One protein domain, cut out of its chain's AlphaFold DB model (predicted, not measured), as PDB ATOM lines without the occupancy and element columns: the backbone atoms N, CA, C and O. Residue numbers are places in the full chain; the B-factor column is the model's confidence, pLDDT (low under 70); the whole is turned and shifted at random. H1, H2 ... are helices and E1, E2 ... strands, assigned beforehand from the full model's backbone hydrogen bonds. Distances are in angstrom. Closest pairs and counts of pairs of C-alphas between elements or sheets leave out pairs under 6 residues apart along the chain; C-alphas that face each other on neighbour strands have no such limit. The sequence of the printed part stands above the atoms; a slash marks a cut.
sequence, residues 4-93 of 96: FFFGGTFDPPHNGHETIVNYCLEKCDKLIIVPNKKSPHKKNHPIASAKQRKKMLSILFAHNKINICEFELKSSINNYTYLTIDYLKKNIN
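This is residues 4 to 93 of the 96 residues of the protein "CTP_transf_like domain-containing protein" of Candidatus Marinimicrobia bacterium (UniProt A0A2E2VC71). A small sheet of three parallel strands makes the middle, with helices H1 and H2 over one of its faces. H3 sits by the last residue of E2, and H4 grazes the sheet beside edge strand E1, well away from H1 and H2; the long link of residues 36 to 49 loops out between E2 and H2. The printed part has 90 residues, in the order E1 H1 E2 H2 E3 H3 H4, with the strands side by side as E1 E2 E3. The class is mixed, helices and strands. The whole is compact, with a radius of gyration of the C-alphas of 12.6 A and spans of 35 by 30 by 20 A.

Begin with E2, residues 30 to 35: find C-alpha 30 at (85.984, 206.610, 157.624) and run 16.3 A to C-alpha 35. Beside it are E1, residues 4 to 8, 13.5 A long from C-alpha 4 at (91.186, 205.735, 160.862), and E3, residues 66 to 68, 6.7 A. H1 is residues 15 to 25, 15.1 A, and H2 is residues 50 to 60, 15.4 A. H3 is residues 71 to 74, 5.4 A. H4, residues 81 to 91, runs 15.3 A to C-alpha 91 at (90.951, 196.060, 150.274).

Look first at inner strand E2. It is parallel to E1 at 16 degrees, with N 6 and O 32 2.9 A apart, within hydrogen-bond range. It is parallel to E3 at 26 degrees, with N 33 and O 67 at 2.8 A, also within range. E1, H1, E2 and E2, H2, E3 are strand-helix-strand units, two parallel neighbour strands with a helix between, each with a right-handed crossover. H1 is on the sheet at a height of 10.1 A, over E2 and only just over E1, where 3 of its C-alphas fall; it runs along the strands, at 10 degrees to E2 on the local plane. H2 lies on the same face, over E3 and along the strands; only just enough of the sheet's C-alphas, 6, lie near it to give its height of 8.4 A. H1 and H2 are close but not clearly touching, the C-alphas of Glu 18 and Leu 60 being closest at 7.2 A. H3 only grazes the sheet; its closest C-alphas to E2 are Leu 73 and Pro 35, 6.6 A. H4 only grazes the sheet with residues 81 to 88, and is apart from H1 and H2. In H1, H2 and H4 every O i to N i+4 pair is within hydrogen-bond range; H3 is too short for one.

The two C-alphas farthest apart are those of Asp 29 and Lys 43, 34.9 A. The printed part has no cut, and the link from E2 to H2 is long, 14 residues. Mean pLDDT of the printed part is 93.8; residue 93 is under 70.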
ATOM      1  N   PHE A   4      90.683 206.132 159.554       97.31
ATOM      2  CA  PHE A   4      91.186 205.735 160.862       97.31
ATOM      3  C   PHE A   4      90.911 204.251 161.097       97.31
ATOM      4  O   PHE A   4      89.957 203.676 160.573       97.31
ATOM      5  N   PHE A   5      91.766 203.635 161.903       95.00
ATOM      6  CA  PHE A   5      91.699 202.231 162.285       95.00
ATOM      7  C   PHE A   5      91.719 202.143 163.809       95.00
ATOM      8  O   PHE A   5      92.570 202.763 164.447       95.00
ATOM      9  N   PHE A   6      90.812 201.356 164.386       97.31
ATOM     10  CA  PHE A   6      90.772 201.102 165.821       97.31
ATOM     11  C   PHE A   6      90.618 199.606 166.102       97.31
ATOM     12  O   PHE A   6      89.550 199.016 165.918       97.31
ATOM     13  N   GLY A   7      91.723 198.986 166.516       96.00
ATOM     14  CA  GLY A   7      91.789 197.572 166.872       96.00
ATOM     15  C   GLY A   7      91.565 197.339 168.365       96.00
ATOM     16  O   GLY A   7      92.007 198.125 169.200       96.00
ATOM     17  N   GLY A   8      90.918 196.230 168.707       95.44
ATOM     18  CA  GLY A   8      90.684 195.840 170.093       95.44
ATOM     19  C   GLY A   8      90.048 194.458 170.209       95.44
ATOM     20  O   GLY A   8      89.415 193.956 169.288       95.44
ATOM     21  N   THR A   9      90.190 193.802 171.364       95.12
ATOM     22  CA  THR A   9      89.493 192.519 171.586       95.12
ATOM     23  C   THR A   9      87.981 192.717 171.749       95.12
ATOM     24  O   THR A   9      87.221 191.882 171.262       95.12
ATOM     25  N   PHE A  10      87.564 193.824 172.377       95.94
ATOM     26  CA  PHE A  10      86.164 194.192 172.631       95.94
ATOM     27  C   PHE A  10      85.359 193.068 173.296       95.94
ATOM     28  O   PHE A  10      84.406 192.536 172.729       95.94
ATOM     29  N   ASP A  11      85.780 192.688 174.499       95.69
ATOM     30  CA  ASP A  11      85.230 191.557 175.248       95.69
ATOM     31  C   ASP A  11      84.896 191.957 176.698       95.69
ATOM     32  O   ASP A  11      85.629 191.577 177.613       95.69
ATOM     33  N   PRO A  12      83.836 192.765 176.919       96.44
ATOM     34  CA  PRO A  12      82.970 193.421 175.925       96.44
ATOM     35  C   PRO A  12      83.472 194.827 175.516       96.44
ATOM     36  O   PRO A  12      84.372 195.385 176.152       96.44
ATOM     37  N   PRO A  13      82.923 195.440 174.447       97.50
ATOM     38  CA  PRO A  13      83.071 196.881 174.241       97.50
ATOM     39  C   PRO A  13      82.363 197.668 175.366       97.50
ATOM     40  O   PRO A  13      81.450 197.157 176.008       97.50
ATOM     41  N   HIS A  14      82.800 198.904 175.621       96.94
ATOM     42  CA  HIS A  14      82.355 199.724 176.761       96.94
ATOM     43  C   HIS A  14      82.565 201.220 176.481       96.94
ATOM     44  O   HIS A  14      83.267 201.565 175.530       96.94
ATOM     45  N   ASN A  15      82.066 202.099 177.357       96.94
ATOM     46  CA  ASN A  15      82.045 203.560 177.164       96.94
ATOM     47  C   ASN A  15      83.418 204.171 176.845       96.94
ATOM     48  O   ASN A  15      83.519 205.031 175.983       96.94
ATOM     49  N   GLY A  16      84.506 203.683 177.455       97.81
ATOM     50  CA  GLY A  16      85.857 204.135 177.083       97.81
ATOM     51  C   GLY A  16      86.203 203.936 175.595       97.81
ATOM     52  O   GLY A  16      86.832 204.796 174.987       97.81
ATOM     53  N   HIS A  17      85.748 202.840 174.976       98.00
ATOM     54  CA  HIS A  17      85.913 202.635 173.536       98.00
ATOM     55  C   HIS A  17      85.028 203.595 172.728       98.00
ATOM     56  O   HIS A  17      85.481 204.142 171.729       98.00
ATOM     57  N   GLU A  18      83.791 203.822 173.172       97.56
ATOM     58  CA  GLU A  18      82.852 204.764 172.549       97.56
ATOM     59  C   GLU A  18      83.376 206.200 172.569       97.56
ATOM     60  O   GLU A  18      83.337 206.878 171.546       97.56
ATOM     61  N   THR A  19      83.968 206.644 173.679       97.94
ATOM     62  CA  THR A  19      84.602 207.966 173.775       97.94
ATOM     63  C   THR A  19      85.698 208.141 172.720       97.94
ATOM     64  O   THR A  19      85.733 209.159 172.029       97.94
ATOM     65  N   ILE A  20      86.565 207.137 172.544       98.06
ATOM     66  CA  ILE A  20      87.632 207.165 171.530       98.06
ATOM     67  C   ILE A  20      87.037 207.207 170.120       98.06
ATOM     68  O   ILE A  20      87.469 208.004 169.287       98.06
ATOM     69  N   VAL A  21      86.044 206.355 169.852       97.88
ATOM     70  CA  VAL A  21      85.363 206.277 168.554       97.88
ATOM     71  C   VAL A  21      84.708 207.611 168.197       97.88
ATOM     72  O   VAL A  21      84.960 208.126 167.108       97.88
ATOM     73  N   ASN A  22      83.963 208.219 169.119       97.44
ATOM     74  CA  ASN A  22      83.296 209.502 168.901       97.44
ATOM     75  C   ASN A  22      84.303 210.621 168.614       97.44
ATOM     76  O   ASN A  22      84.145 211.355 167.640       97.44
ATOM     77  N   TYR A  23      85.403 210.685 169.368       97.69
ATOM     78  CA  TYR A  23      86.474 211.649 169.104       97.69
ATOM     79  C   TYR A  23      87.126 211.459 167.723       97.69
ATOM     80  O   TYR A  23      87.516 212.435 167.070       97.69
ATOM     81  N   CYS A  24      87.263 210.210 167.267       97.88
ATOM     82  CA  CYS A  24      87.803 209.885 165.948       97.88
ATOM     83  C   CYS A  24      86.852 210.290 164.813       97.88
ATOM     84  O   CYS A  24      87.315 210.804 163.793       97.88
ATOM     85  N   LEU A  25      85.540 210.092 164.984       97.50
ATOM     86  CA  LEU A  25      84.518 210.350 163.959       97.50
ATOM     87  C   LEU A  25      84.468 211.803 163.472       97.50
ATOM     88  O   LEU A  25      84.124 212.056 162.312       97.50
ATOM     89  N   GLU A  26      84.845 212.743 164.332       97.38
ATOM     90  CA  GLU A  26      84.965 214.167 164.002       97.38
ATOM     91  C   GLU A  26      86.127 214.465 163.039       97.38
ATOM     92  O   GLU A  26      86.153 215.512 162.399       97.38
ATOM     93  N   LYS A  27      87.117 213.568 162.954       97.50
ATOM     94  CA  LYS A  27      88.433 213.833 162.340       97.50
ATOM     95  C   LYS A  27      88.744 212.924 161.153       97.50
ATOM     96  O   LYS A  27      89.717 213.173 160.435       97.50
ATOM     97  N   CYS A  28      87.929 211.891 160.938       96.94
ATOM     98  CA  CYS A  28      88.061 210.954 159.830       96.94
ATOM     99  C   CYS A  28      86.865 210.998 158.867       96.94
ATOM    100  O   CYS A  28      85.721 211.279 159.249       96.94
ATOM    101  N   ASP A  29      87.134 210.620 157.621       96.56
ATOM    102  CA  ASP A  29      86.099 210.321 156.630       96.56
ATOM    103  C   ASP A  29      85.508 208.928 156.883       96.56
ATOM    104  O   ASP A  29      84.331 208.686 156.629       96.56
ATOM    105  N   LYS A  30      86.329 208.014 157.416       95.44
ATOM    106  CA  LYS A  30      85.984 206.610 157.624       95.44
ATOM    107  C   LYS A  30      86.707 206.033 158.830       95.44
ATOM    108  O   LYS A  30      87.908 206.253 158.981       95.44
ATOM    109  N   LEU A  31      86.000 205.265 159.653       97.31
ATOM    110  CA  LEU A  31      86.557 204.592 160.820       97.31
ATOM    111  C   LEU A  31      86.340 203.083 160.714       97.31
ATOM    112  O   LEU A  31      85.212 202.596 160.669       97.31
ATOM    113  N   ILE A  32      87.439 202.337 160.698       97.31
ATOM    114  CA  ILE A  32      87.429 200.882 160.615       97.31
ATOM    115  C   ILE A  32      87.690 200.311 162.008       97.31
ATOM    116  O   ILE A  32      88.788 200.439 162.551       97.31
ATOM    117  N   ILE A  33      86.682 199.657 162.580       98.00
ATOM    118  CA  ILE A  33      86.784 198.934 163.848       98.00
ATOM    119  C   ILE A  33      87.221 197.507 163.552       98.00
ATOM    120  O   ILE A  33      86.564 196.809 162.777       98.00
ATOM    121  N   VAL A  34      88.304 197.047 164.175       97.12
ATOM    122  CA  VAL A  34      88.843 195.704 163.924       97.12
ATOM    123  C   VAL A  34      88.849 194.877 165.205       97.12
ATOM    124  O   VAL A  34      89.786 194.968 165.999       97.12
ATOM    125  N   PRO A  35      87.796 194.074 165.441       96.50
ATOM    126  CA  PRO A  35      87.782 193.135 166.547       96.50
ATOM    127  C   PRO A  35      88.829 192.037 166.369       96.50
ATOM    128  O   PRO A  35      88.738 191.210 165.460       96.50
ATOM    129  N   ASN A  36      89.790 191.971 167.288       94.94
ATOM    130  CA  ASN A  36      90.823 190.946 167.256       94.94
ATOM    131  C   ASN A  36      90.234 189.549 167.487       94.94
ATOM    132  O   ASN A  36      89.325 189.360 168.306       94.94
ATOM    133  N   LYS A  37      90.809 188.531 166.837       91.25
ATOM    134  CA  LYS A  37      90.545 187.120 167.184       91.25
ATOM    135  C   LYS A  37      91.003 186.822 168.608       91.25
ATOM    136  O   LYS A  37      90.253 186.281 169.416       91.25
ATOM    137  N   LYS A  38      92.240 187.224 168.887       86.25
ATOM    138  CA  LYS A  38      92.934 187.177 170.170       86.25
ATOM    139  C   LYS A  38      94.036 188.228 170.102       86.25
ATOM    140  O   LYS A  38      94.753 188.285 169.108       86.25
ATOM    141  N   SER A  39      94.157 189.067 171.127       81.75
ATOM    142  CA  SER A  39      95.282 190.004 171.196       81.75
ATOM    143  C   SER A  39      96.595 189.210 171.296       81.75
ATOM    144  O   SER A  39      96.658 188.311 172.139       81.75
ATOM    145  N   PRO A  40      97.638 189.526 170.503       77.31
ATOM    146  CA  PRO A  40      98.882 188.751 170.475       77.31
ATOM    147  C   PRO A  40      99.558 188.604 171.844       77.31
ATOM    148  O   PRO A  40     100.204 187.599 172.116       77.31
ATOM    149  N   HIS A  41      99.370 189.591 172.722       77.56
ATOM    150  CA  HIS A  41      99.989 189.640 174.046       77.56
ATOM    151  C   HIS A  41      99.152 188.969 175.145       77.56
ATOM    152  O   HIS A  41      99.639 188.765 176.256       77.56
ATOM    153  N   LYS A  42      97.890 188.617 174.871       79.56
ATOM    154  CA  LYS A  42      97.024 187.953 175.853       79.56
ATOM    155  C   LYS A  42      97.182 186.441 175.744       79.56
ATOM    156  O   LYS A  42      96.973 185.866 174.680       79.56
ATOM    157  N   LYS A  43      97.493 185.776 176.862       78.94
ATOM    158  CA  LYS A  43      97.552 184.303 176.925       78.94
ATOM    159  C   LYS A  43      96.168 183.673 176.749       78.94
ATOM    160  O   LYS A  43      96.025 182.699 176.010       78.94
ATOM    161  N   ASN A  44      95.152 184.285 177.353       85.31
ATOM    162  CA  ASN A  44      93.781 183.785 177.339       85.31
ATOM    163  C   ASN A  44      93.041 184.185 176.061       85.31
ATOM    164  O   ASN A  44      93.319 185.220 175.449       85.31
ATOM    165  N   HIS A  45      92.094 183.341 175.662       87.44
ATOM    166  CA  HIS A  45      91.142 183.666 174.607       87.44
ATOM    167  C   HIS A  45      90.045 184.597 175.147       87.44
ATOM    168  O   HIS A  45      89.803 184.598 176.357       87.44
ATOM    169  N   PRO A  46      89.393 185.387 174.274       92.19
ATOM    170  CA  PRO A  46      88.193 186.123 174.656       92.19
ATOM    171  C   PRO A  46      87.111 185.161 175.163       92.19
ATOM    172  O   PRO A  46      86.975 184.058 174.629       92.19
ATOM    173  N   ILE A  47      86.346 185.596 176.159       95.50
ATOM    174  CA  ILE A  47      85.217 184.858 176.727       95.50
ATOM    175  C   ILE A  47      84.031 184.918 175.760       95.50
ATOM    176  O   ILE A  47      83.446 183.884 175.438       95.50
ATOM    177  N   ALA A  48      83.687 186.103 175.241       96.00
ATOM    178  CA  ALA A  48      82.623 186.226 174.257       96.00
ATOM    179  C   ALA A  48      83.080 185.753 172.869       96.00
ATOM    180  O   ALA A  48      84.150 186.103 172.347       96.00
ATOM    181  N   SER A  49      82.203 184.995 172.214       96.00
ATOM    182  CA  SER A  49      82.409 184.517 170.847       96.00
ATOM    183  C   SER A  49      82.601 185.674 169.861       96.00
ATOM    184  O   SER A  49      82.102 186.785 170.055       96.00
ATOM    185  N   ALA A  50      83.267 185.403 168.735       95.62
ATOM    186  CA  ALA A  50      83.417 186.376 167.648       95.62
ATOM    187  C   ALA A  50      82.064 186.973 167.203       95.62
ATOM    188  O   ALA A  50      81.962 188.178 166.975       95.62
ATOM    189  N   LYS A  51      81.009 186.145 167.152       96.88
ATOM    190  CA  LYS A  51      79.643 186.568 166.809       96.88
ATOM    191  C   LYS A  51      79.055 187.517 167.855       96.88
ATOM    192  O   LYS A  51      78.479 188.536 167.480       96.88
ATOM    193  N   GLN A  52      79.218 187.213 169.145       97.94
ATOM    194  CA  GLN A  52      78.761 188.084 170.234       97.94
ATOM    195  C   GLN A  52      79.494 189.426 170.213       97.94
ATOM    196  O   GLN A  52      78.844 190.467 170.222       97.94
ATOM    197  N   ARG A  53      80.826 189.422 170.096       97.69
ATOM    198  CA  ARG A  53      81.631 190.656 170.062       97.69
ATOM    199  C   ARG A  53      81.287 191.532 168.865       97.69
ATOM    200  O   ARG A  53      81.052 192.722 169.041       97.69
ATOM    201  N   LYS A  54      81.135 190.943 167.672       97.38
ATOM    202  CA  LYS A  54      80.626 191.659 166.493       97.38
ATOM    203  C   LYS A  54      79.255 192.281 166.770       97.38
ATOM    204  O   LYS A  54      79.066 193.455 166.483       97.38
ATOM    205  N   LYS A  55      78.312 191.521 167.338       98.00
ATOM    206  CA  LYS A  55      76.961 192.025 167.626       98.00
ATOM    207  C   LYS A  55      76.985 193.182 168.628       98.00
ATOM    208  O   LYS A  55      76.313 194.174 168.380       98.00
ATOM    209  N   MET A  56      77.772 193.081 169.700       98.00
ATOM    210  CA  MET A  56      77.939 194.161 170.681       98.00
ATOM    211  C   MET A  56      78.540 195.418 170.041       98.00
ATOM    212  O   MET A  56      78.042 196.514 170.272       98.00
ATOM    213  N   LEU A  57      79.548 195.265 169.179       98.00
ATOM    214  CA  LEU A  57      80.131 196.381 168.428       98.00
ATOM    215  C   LEU A  57      79.131 197.030 167.471       98.00
ATOM    216  O   LEU A  57      79.077 198.249 167.400       98.00
ATOM    217  N   SER A  58      78.319 196.241 166.762       96.31
ATOM    218  CA  SER A  58      77.275 196.781 165.881       96.31
ATOM    219  C   SER A  58      76.192 197.551 166.639       96.31
ATOM    220  O   SER A  58      75.557 198.411 166.045       96.31
ATOM    221  N   ILE A  59      75.963 197.228 167.916       96.50
ATOM    222  CA  ILE A  59      75.032 197.966 168.777       96.50
ATOM    223  C   ILE A  59      75.684 199.264 169.263       96.50
ATOM    224  O   ILE A  59      75.081 200.321 169.130       96.50
ATOM    225  N   LEU A  60      76.913 199.194 169.791       96.88
ATOM    226  CA  LEU A  60      77.585 200.359 170.378       96.88
ATOM    227  C   LEU A  60      78.044 201.380 169.326       96.88
ATOM    228  O   LEU A  60      78.015 202.576 169.575       96.88
ATOM    229  N   PHE A  61      78.478 200.925 168.150       95.62
ATOM    230  CA  PHE A  61      79.092 201.767 167.117       95.62
ATOM    231  C   PHE A  61      78.216 201.893 165.864       95.62
ATOM    232  O   PHE A  61      78.697 201.761 164.735       95.62
ATOM    233  N   ALA A  62      76.918 202.128 166.048       94.12
ATOM    234  CA  ALA A  62      75.976 202.324 164.950       94.12
ATOM    235  C   ALA A  62      76.138 203.724 164.321       94.12
ATOM    236  O   ALA A  62      75.509 204.688 164.746       94.12
ATOM    237  N   HIS A  63      76.994 203.846 163.302       96.12
ATOM    238  CA  HIS A  63      77.231 205.107 162.589       96.12
ATOM    239  C   HIS A  63      77.639 204.861 161.124       96.12
ATOM    240  O   HIS A  63      78.353 203.906 160.830       96.12
ATOM    241  N   ASN A  64      77.238 205.732 160.191       95.44
ATOM    242  CA  ASN A  64      77.450 205.539 158.743       95.44
ATOM    243  C   ASN A  64      78.931 205.545 158.311       95.44
ATOM    244  O   ASN A  64      79.308 204.842 157.380       95.44
ATOM    245  N   LYS A  65      79.777 206.319 158.997       96.25
ATOM    246  CA  LYS A  65      81.237 206.335 158.790       96.25
ATOM    247  C   LYS A  65      81.962 205.105 159.357       96.25
ATOM    248  O   LYS A  65      83.170 204.986 159.154       96.25
ATOM    249  N   ILE A  66      81.277 204.251 160.123       97.19
ATOM    250  CA  ILE A  66      81.891 203.120 160.819       97.19
ATOM    251  C   ILE A  66      81.714 201.835 160.020       97.19
ATOM    252  O   ILE A  66      80.604 201.455 159.657       97.19
ATOM    253  N   ASN A  67      82.811 201.100 159.848       95.88
ATOM    254  CA  ASN A  67      82.787 199.733 159.346       95.88
ATOM    255  C   ASN A  67      83.481 198.790 160.323       95.88
ATOM    256  O   ASN A  67      84.582 199.059 160.794       95.88
ATOM    257  N   ILE A  68      82.849 197.651 160.595       97.00
ATOM    258  CA  ILE A  68      83.446 196.588 161.403       97.00
ATOM    259  C   ILE A  68      84.134 195.606 160.455       97.00
ATOM    260  O   ILE A  68      83.473 194.930 159.667       97.00
ATOM    261  N   CYS A  69      85.460 195.513 160.531       95.75
ATOM    262  CA  CYS A  69      86.244 194.573 159.739       95.75
ATOM    263  C   CYS A  69      86.319 193.214 160.439       95.75
ATOM    264  O   CYS A  69      86.901 193.070 161.511       95.75
ATOM    265  N   GLU A  70      85.769 192.183 159.806       95.19
ATOM    266  CA  GLU A  70      85.760 190.820 160.350       95.19
ATOM    267  C   GLU A  70      86.998 189.997 159.975       95.19
ATOM    268  O   GLU A  70      87.043 188.808 160.290       95.19
ATOM    269  N   PHE A  71      87.981 190.598 159.298       95.19
ATOM    270  CA  PHE A  71      89.175 189.903 158.809       95.19
ATOM    271  C   PHE A  71      89.849 189.086 159.912       95.19
ATOM    272  O   PHE A  71      90.017 187.876 159.771       95.19
ATOM    273  N   GLU A  72      90.156 189.721 161.047       95.38
ATOM    274  CA  GLU A  72      90.801 189.009 162.146       95.38
ATOM    275  C   GLU A  72      89.887 187.931 162.736       95.38
ATOM    276  O   GLU A  72      90.347 186.818 162.972       95.38
ATOM    277  N   LEU A  73      88.592 188.217 162.916       94.38
ATOM    278  CA  LEU A  73      87.627 187.259 163.467       94.38
ATOM    279  C   LEU A  73      87.488 185.985 162.626       94.38
ATOM    280  O   LEU A  73      87.264 184.915 163.192       94.38
ATOM    281  N   LYS A  74      87.600 186.104 161.299       93.62
ATOM    282  CA  LYS A  74      87.483 184.993 160.341       93.62
ATOM    283  C   LYS A  74      88.814 184.314 160.029       93.62
ATOM    284  O   LYS A  74      88.814 183.228 159.457       93.62
ATOM    285  N   SER A  75      89.936 184.930 160.389       92.19
ATOM    286  CA  SER A  75      91.265 184.386 160.120       92.19
ATOM    287  C   SER A  75      91.488 183.068 160.864       92.19
ATOM    288  O   SER A  75      91.067 182.896 162.012       92.19
ATOM    289  N   SER A  76      92.182 182.121 160.233       88.75
ATOM    290  CA  SER A  76      92.601 180.866 160.870       88.75
ATOM    291  C   SER A  76      93.694 181.103 161.920       88.75
ATOM    292  O   SER A  76      93.720 180.408 162.937       88.75
ATOM    293  N   ILE A  77      94.501 182.156 161.762       88.94
ATOM    294  CA  ILE A  77      95.628 182.502 162.636       88.94
ATOM    295  C   ILE A  77      95.334 183.714 163.535       88.94
ATOM    296  O   ILE A  77      94.375 184.459 163.323       88.94
ATOM    297  N   ASN A  78      96.172 183.920 164.555       85.62
ATOM    298  CA  ASN A  78      96.203 185.187 165.288       85.62
ATOM    299  C   ASN A  78      96.955 186.218 164.445       85.62
ATOM    300  O   ASN A  78      98.076 185.957 164.010       85.62
ATOM    301  N   ASN A  79      96.346 187.379 164.222       91.00
ATOM    302  CA  ASN A  79      96.919 188.400 163.355       91.00
ATOM    303  C   ASN A  79      97.664 189.425 164.204       91.00
ATOM    304  O   ASN A  79      97.111 190.004 165.140       91.00
ATOM    305  N   TYR A  80      98.926 189.651 163.862       93.12
ATOM    306  CA  TYR A  80      99.622 190.854 164.287       93.12
ATOM    307  C   TYR A  80      99.139 192.030 163.446       93.12
ATOM    308  O   TYR A  80      98.770 191.864 162.283       93.12
ATOM    309  N   THR A  81      99.209 193.233 164.013       94.25
ATOM    310  CA  THR A  81      98.694 194.452 163.378       94.25
ATOM    311  C   THR A  81      99.232 194.666 161.962       94.25
ATOM    312  O   THR A  81      98.487 195.133 161.109       94.25
ATOM    313  N   TYR A  82     100.478 194.276 161.661       94.75
ATOM    314  CA  TYR A  82     101.043 194.437 160.315       94.75
ATOM    315  C   TYR A  82     100.272 193.650 159.235       94.75
ATOM    316  O   TYR A  82     100.084 194.171 158.138       94.75
ATOM    317  N   LEU A  83      99.769 192.449 159.551       94.62
ATOM    318  CA  LEU A  83      98.958 191.636 158.633       94.62
ATOM    319  C   LEU A  83      97.602 192.291 158.379       94.62
ATOM    320  O   LEU A  83      97.123 192.340 157.249       94.62
ATOM    321  N   THR A  84      97.006 192.840 159.434       94.94
ATOM    322  CA  THR A  84      95.746 193.579 159.352       94.94
ATOM    323  C   THR A  84      95.906 194.836 158.499       94.94
ATOM    324  O   THR A  84      95.064 195.106 157.647       94.94
ATOM    325  N   ILE A  85      97.002 195.582 158.658       94.62
ATOM    326  CA  ILE A  85      97.289 196.761 157.832       94.62
ATOM    327  C   ILE A  85      97.529 196.381 156.367       94.62
ATOM    328  O   ILE A  85      97.013 197.065 155.485       94.62
ATOM    329  N   ASP A  86      98.262 195.299 156.091       94.75
ATOM    330  CA  ASP A  86      98.462 194.807 154.722       94.75
ATOM    331  C   ASP A  86      97.128 194.423 154.060       94.75
ATOM    332  O   ASP A  86      96.829 194.863 152.947       94.75
ATOM    333  N   TYR A  87      96.268 193.698 154.784       94.12
ATOM    334  CA  TYR A  87      94.913 193.380 154.332       94.12
ATOM    335  C   TYR A  87      94.090 194.644 154.043       94.12
ATOM    336  O   TYR A  87      93.483 194.753 152.974       94.12
ATOM    337  N   LEU A  88      94.079 195.620 154.956       93.19
ATOM    338  CA  LEU A  88      93.299 196.848 154.791       93.19
ATOM    339  C   LEU A  88      93.788 197.677 153.602       93.19
ATOM    340  O   LEU A  88      92.965 198.134 152.816       93.19
ATOM    341  N   LYS A  89      95.106 197.822 153.414       92.25
ATOM    342  CA  LYS A  89      95.676 198.543 152.264       92.25
ATOM    343  C   LYS A  89      95.252 197.935 150.927       92.25
ATOM    344  O   LYS A  89      94.966 198.679 149.995       92.25
ATOM    345  N   LYS A  90      95.174 196.603 150.843       92.25
ATOM    346  CA  LYS A  90      94.742 195.887 149.631       92.25
ATOM    347  C   LYS A  90      93.241 196.025 149.355       92.25
ATOM    348  O   LYS A  90      92.840 196.046 148.197       92.25
ATOM    349  N   ASN A  91      92.414 196.129 150.397       88.38
ATOM    350  CA  ASN A  91      90.951 196.060 150.274       88.38
ATOM    351  C   ASN A  91      90.230 197.411 150.424       88.38
ATOM    352  O   ASN A  91      89.039 197.498 150.127       88.38
ATOM    353  N   ILE A  92      90.933 198.476 150.823       79.00
ATOM    354  CA  ILE A  92      90.364 199.822 151.012       79.00
ATOM    355  C   ILE A  92      89.717 200.388 149.739       79.00
ATOM    356  O   ILE A  92      88.759 201.146 149.844       79.00
ATOM    357  N   ASN A  93      90.190 199.984 148.556       66.38
ATOM    358  CA  ASN A  93      89.651 200.441 147.270       66.38
ATOM    359  C   ASN A  93      88.519 199.555 146.718       66.38
ATOM    360  O   ASN A  93      87.874 199.942 145.749       66.38
TER     361      ASN A  93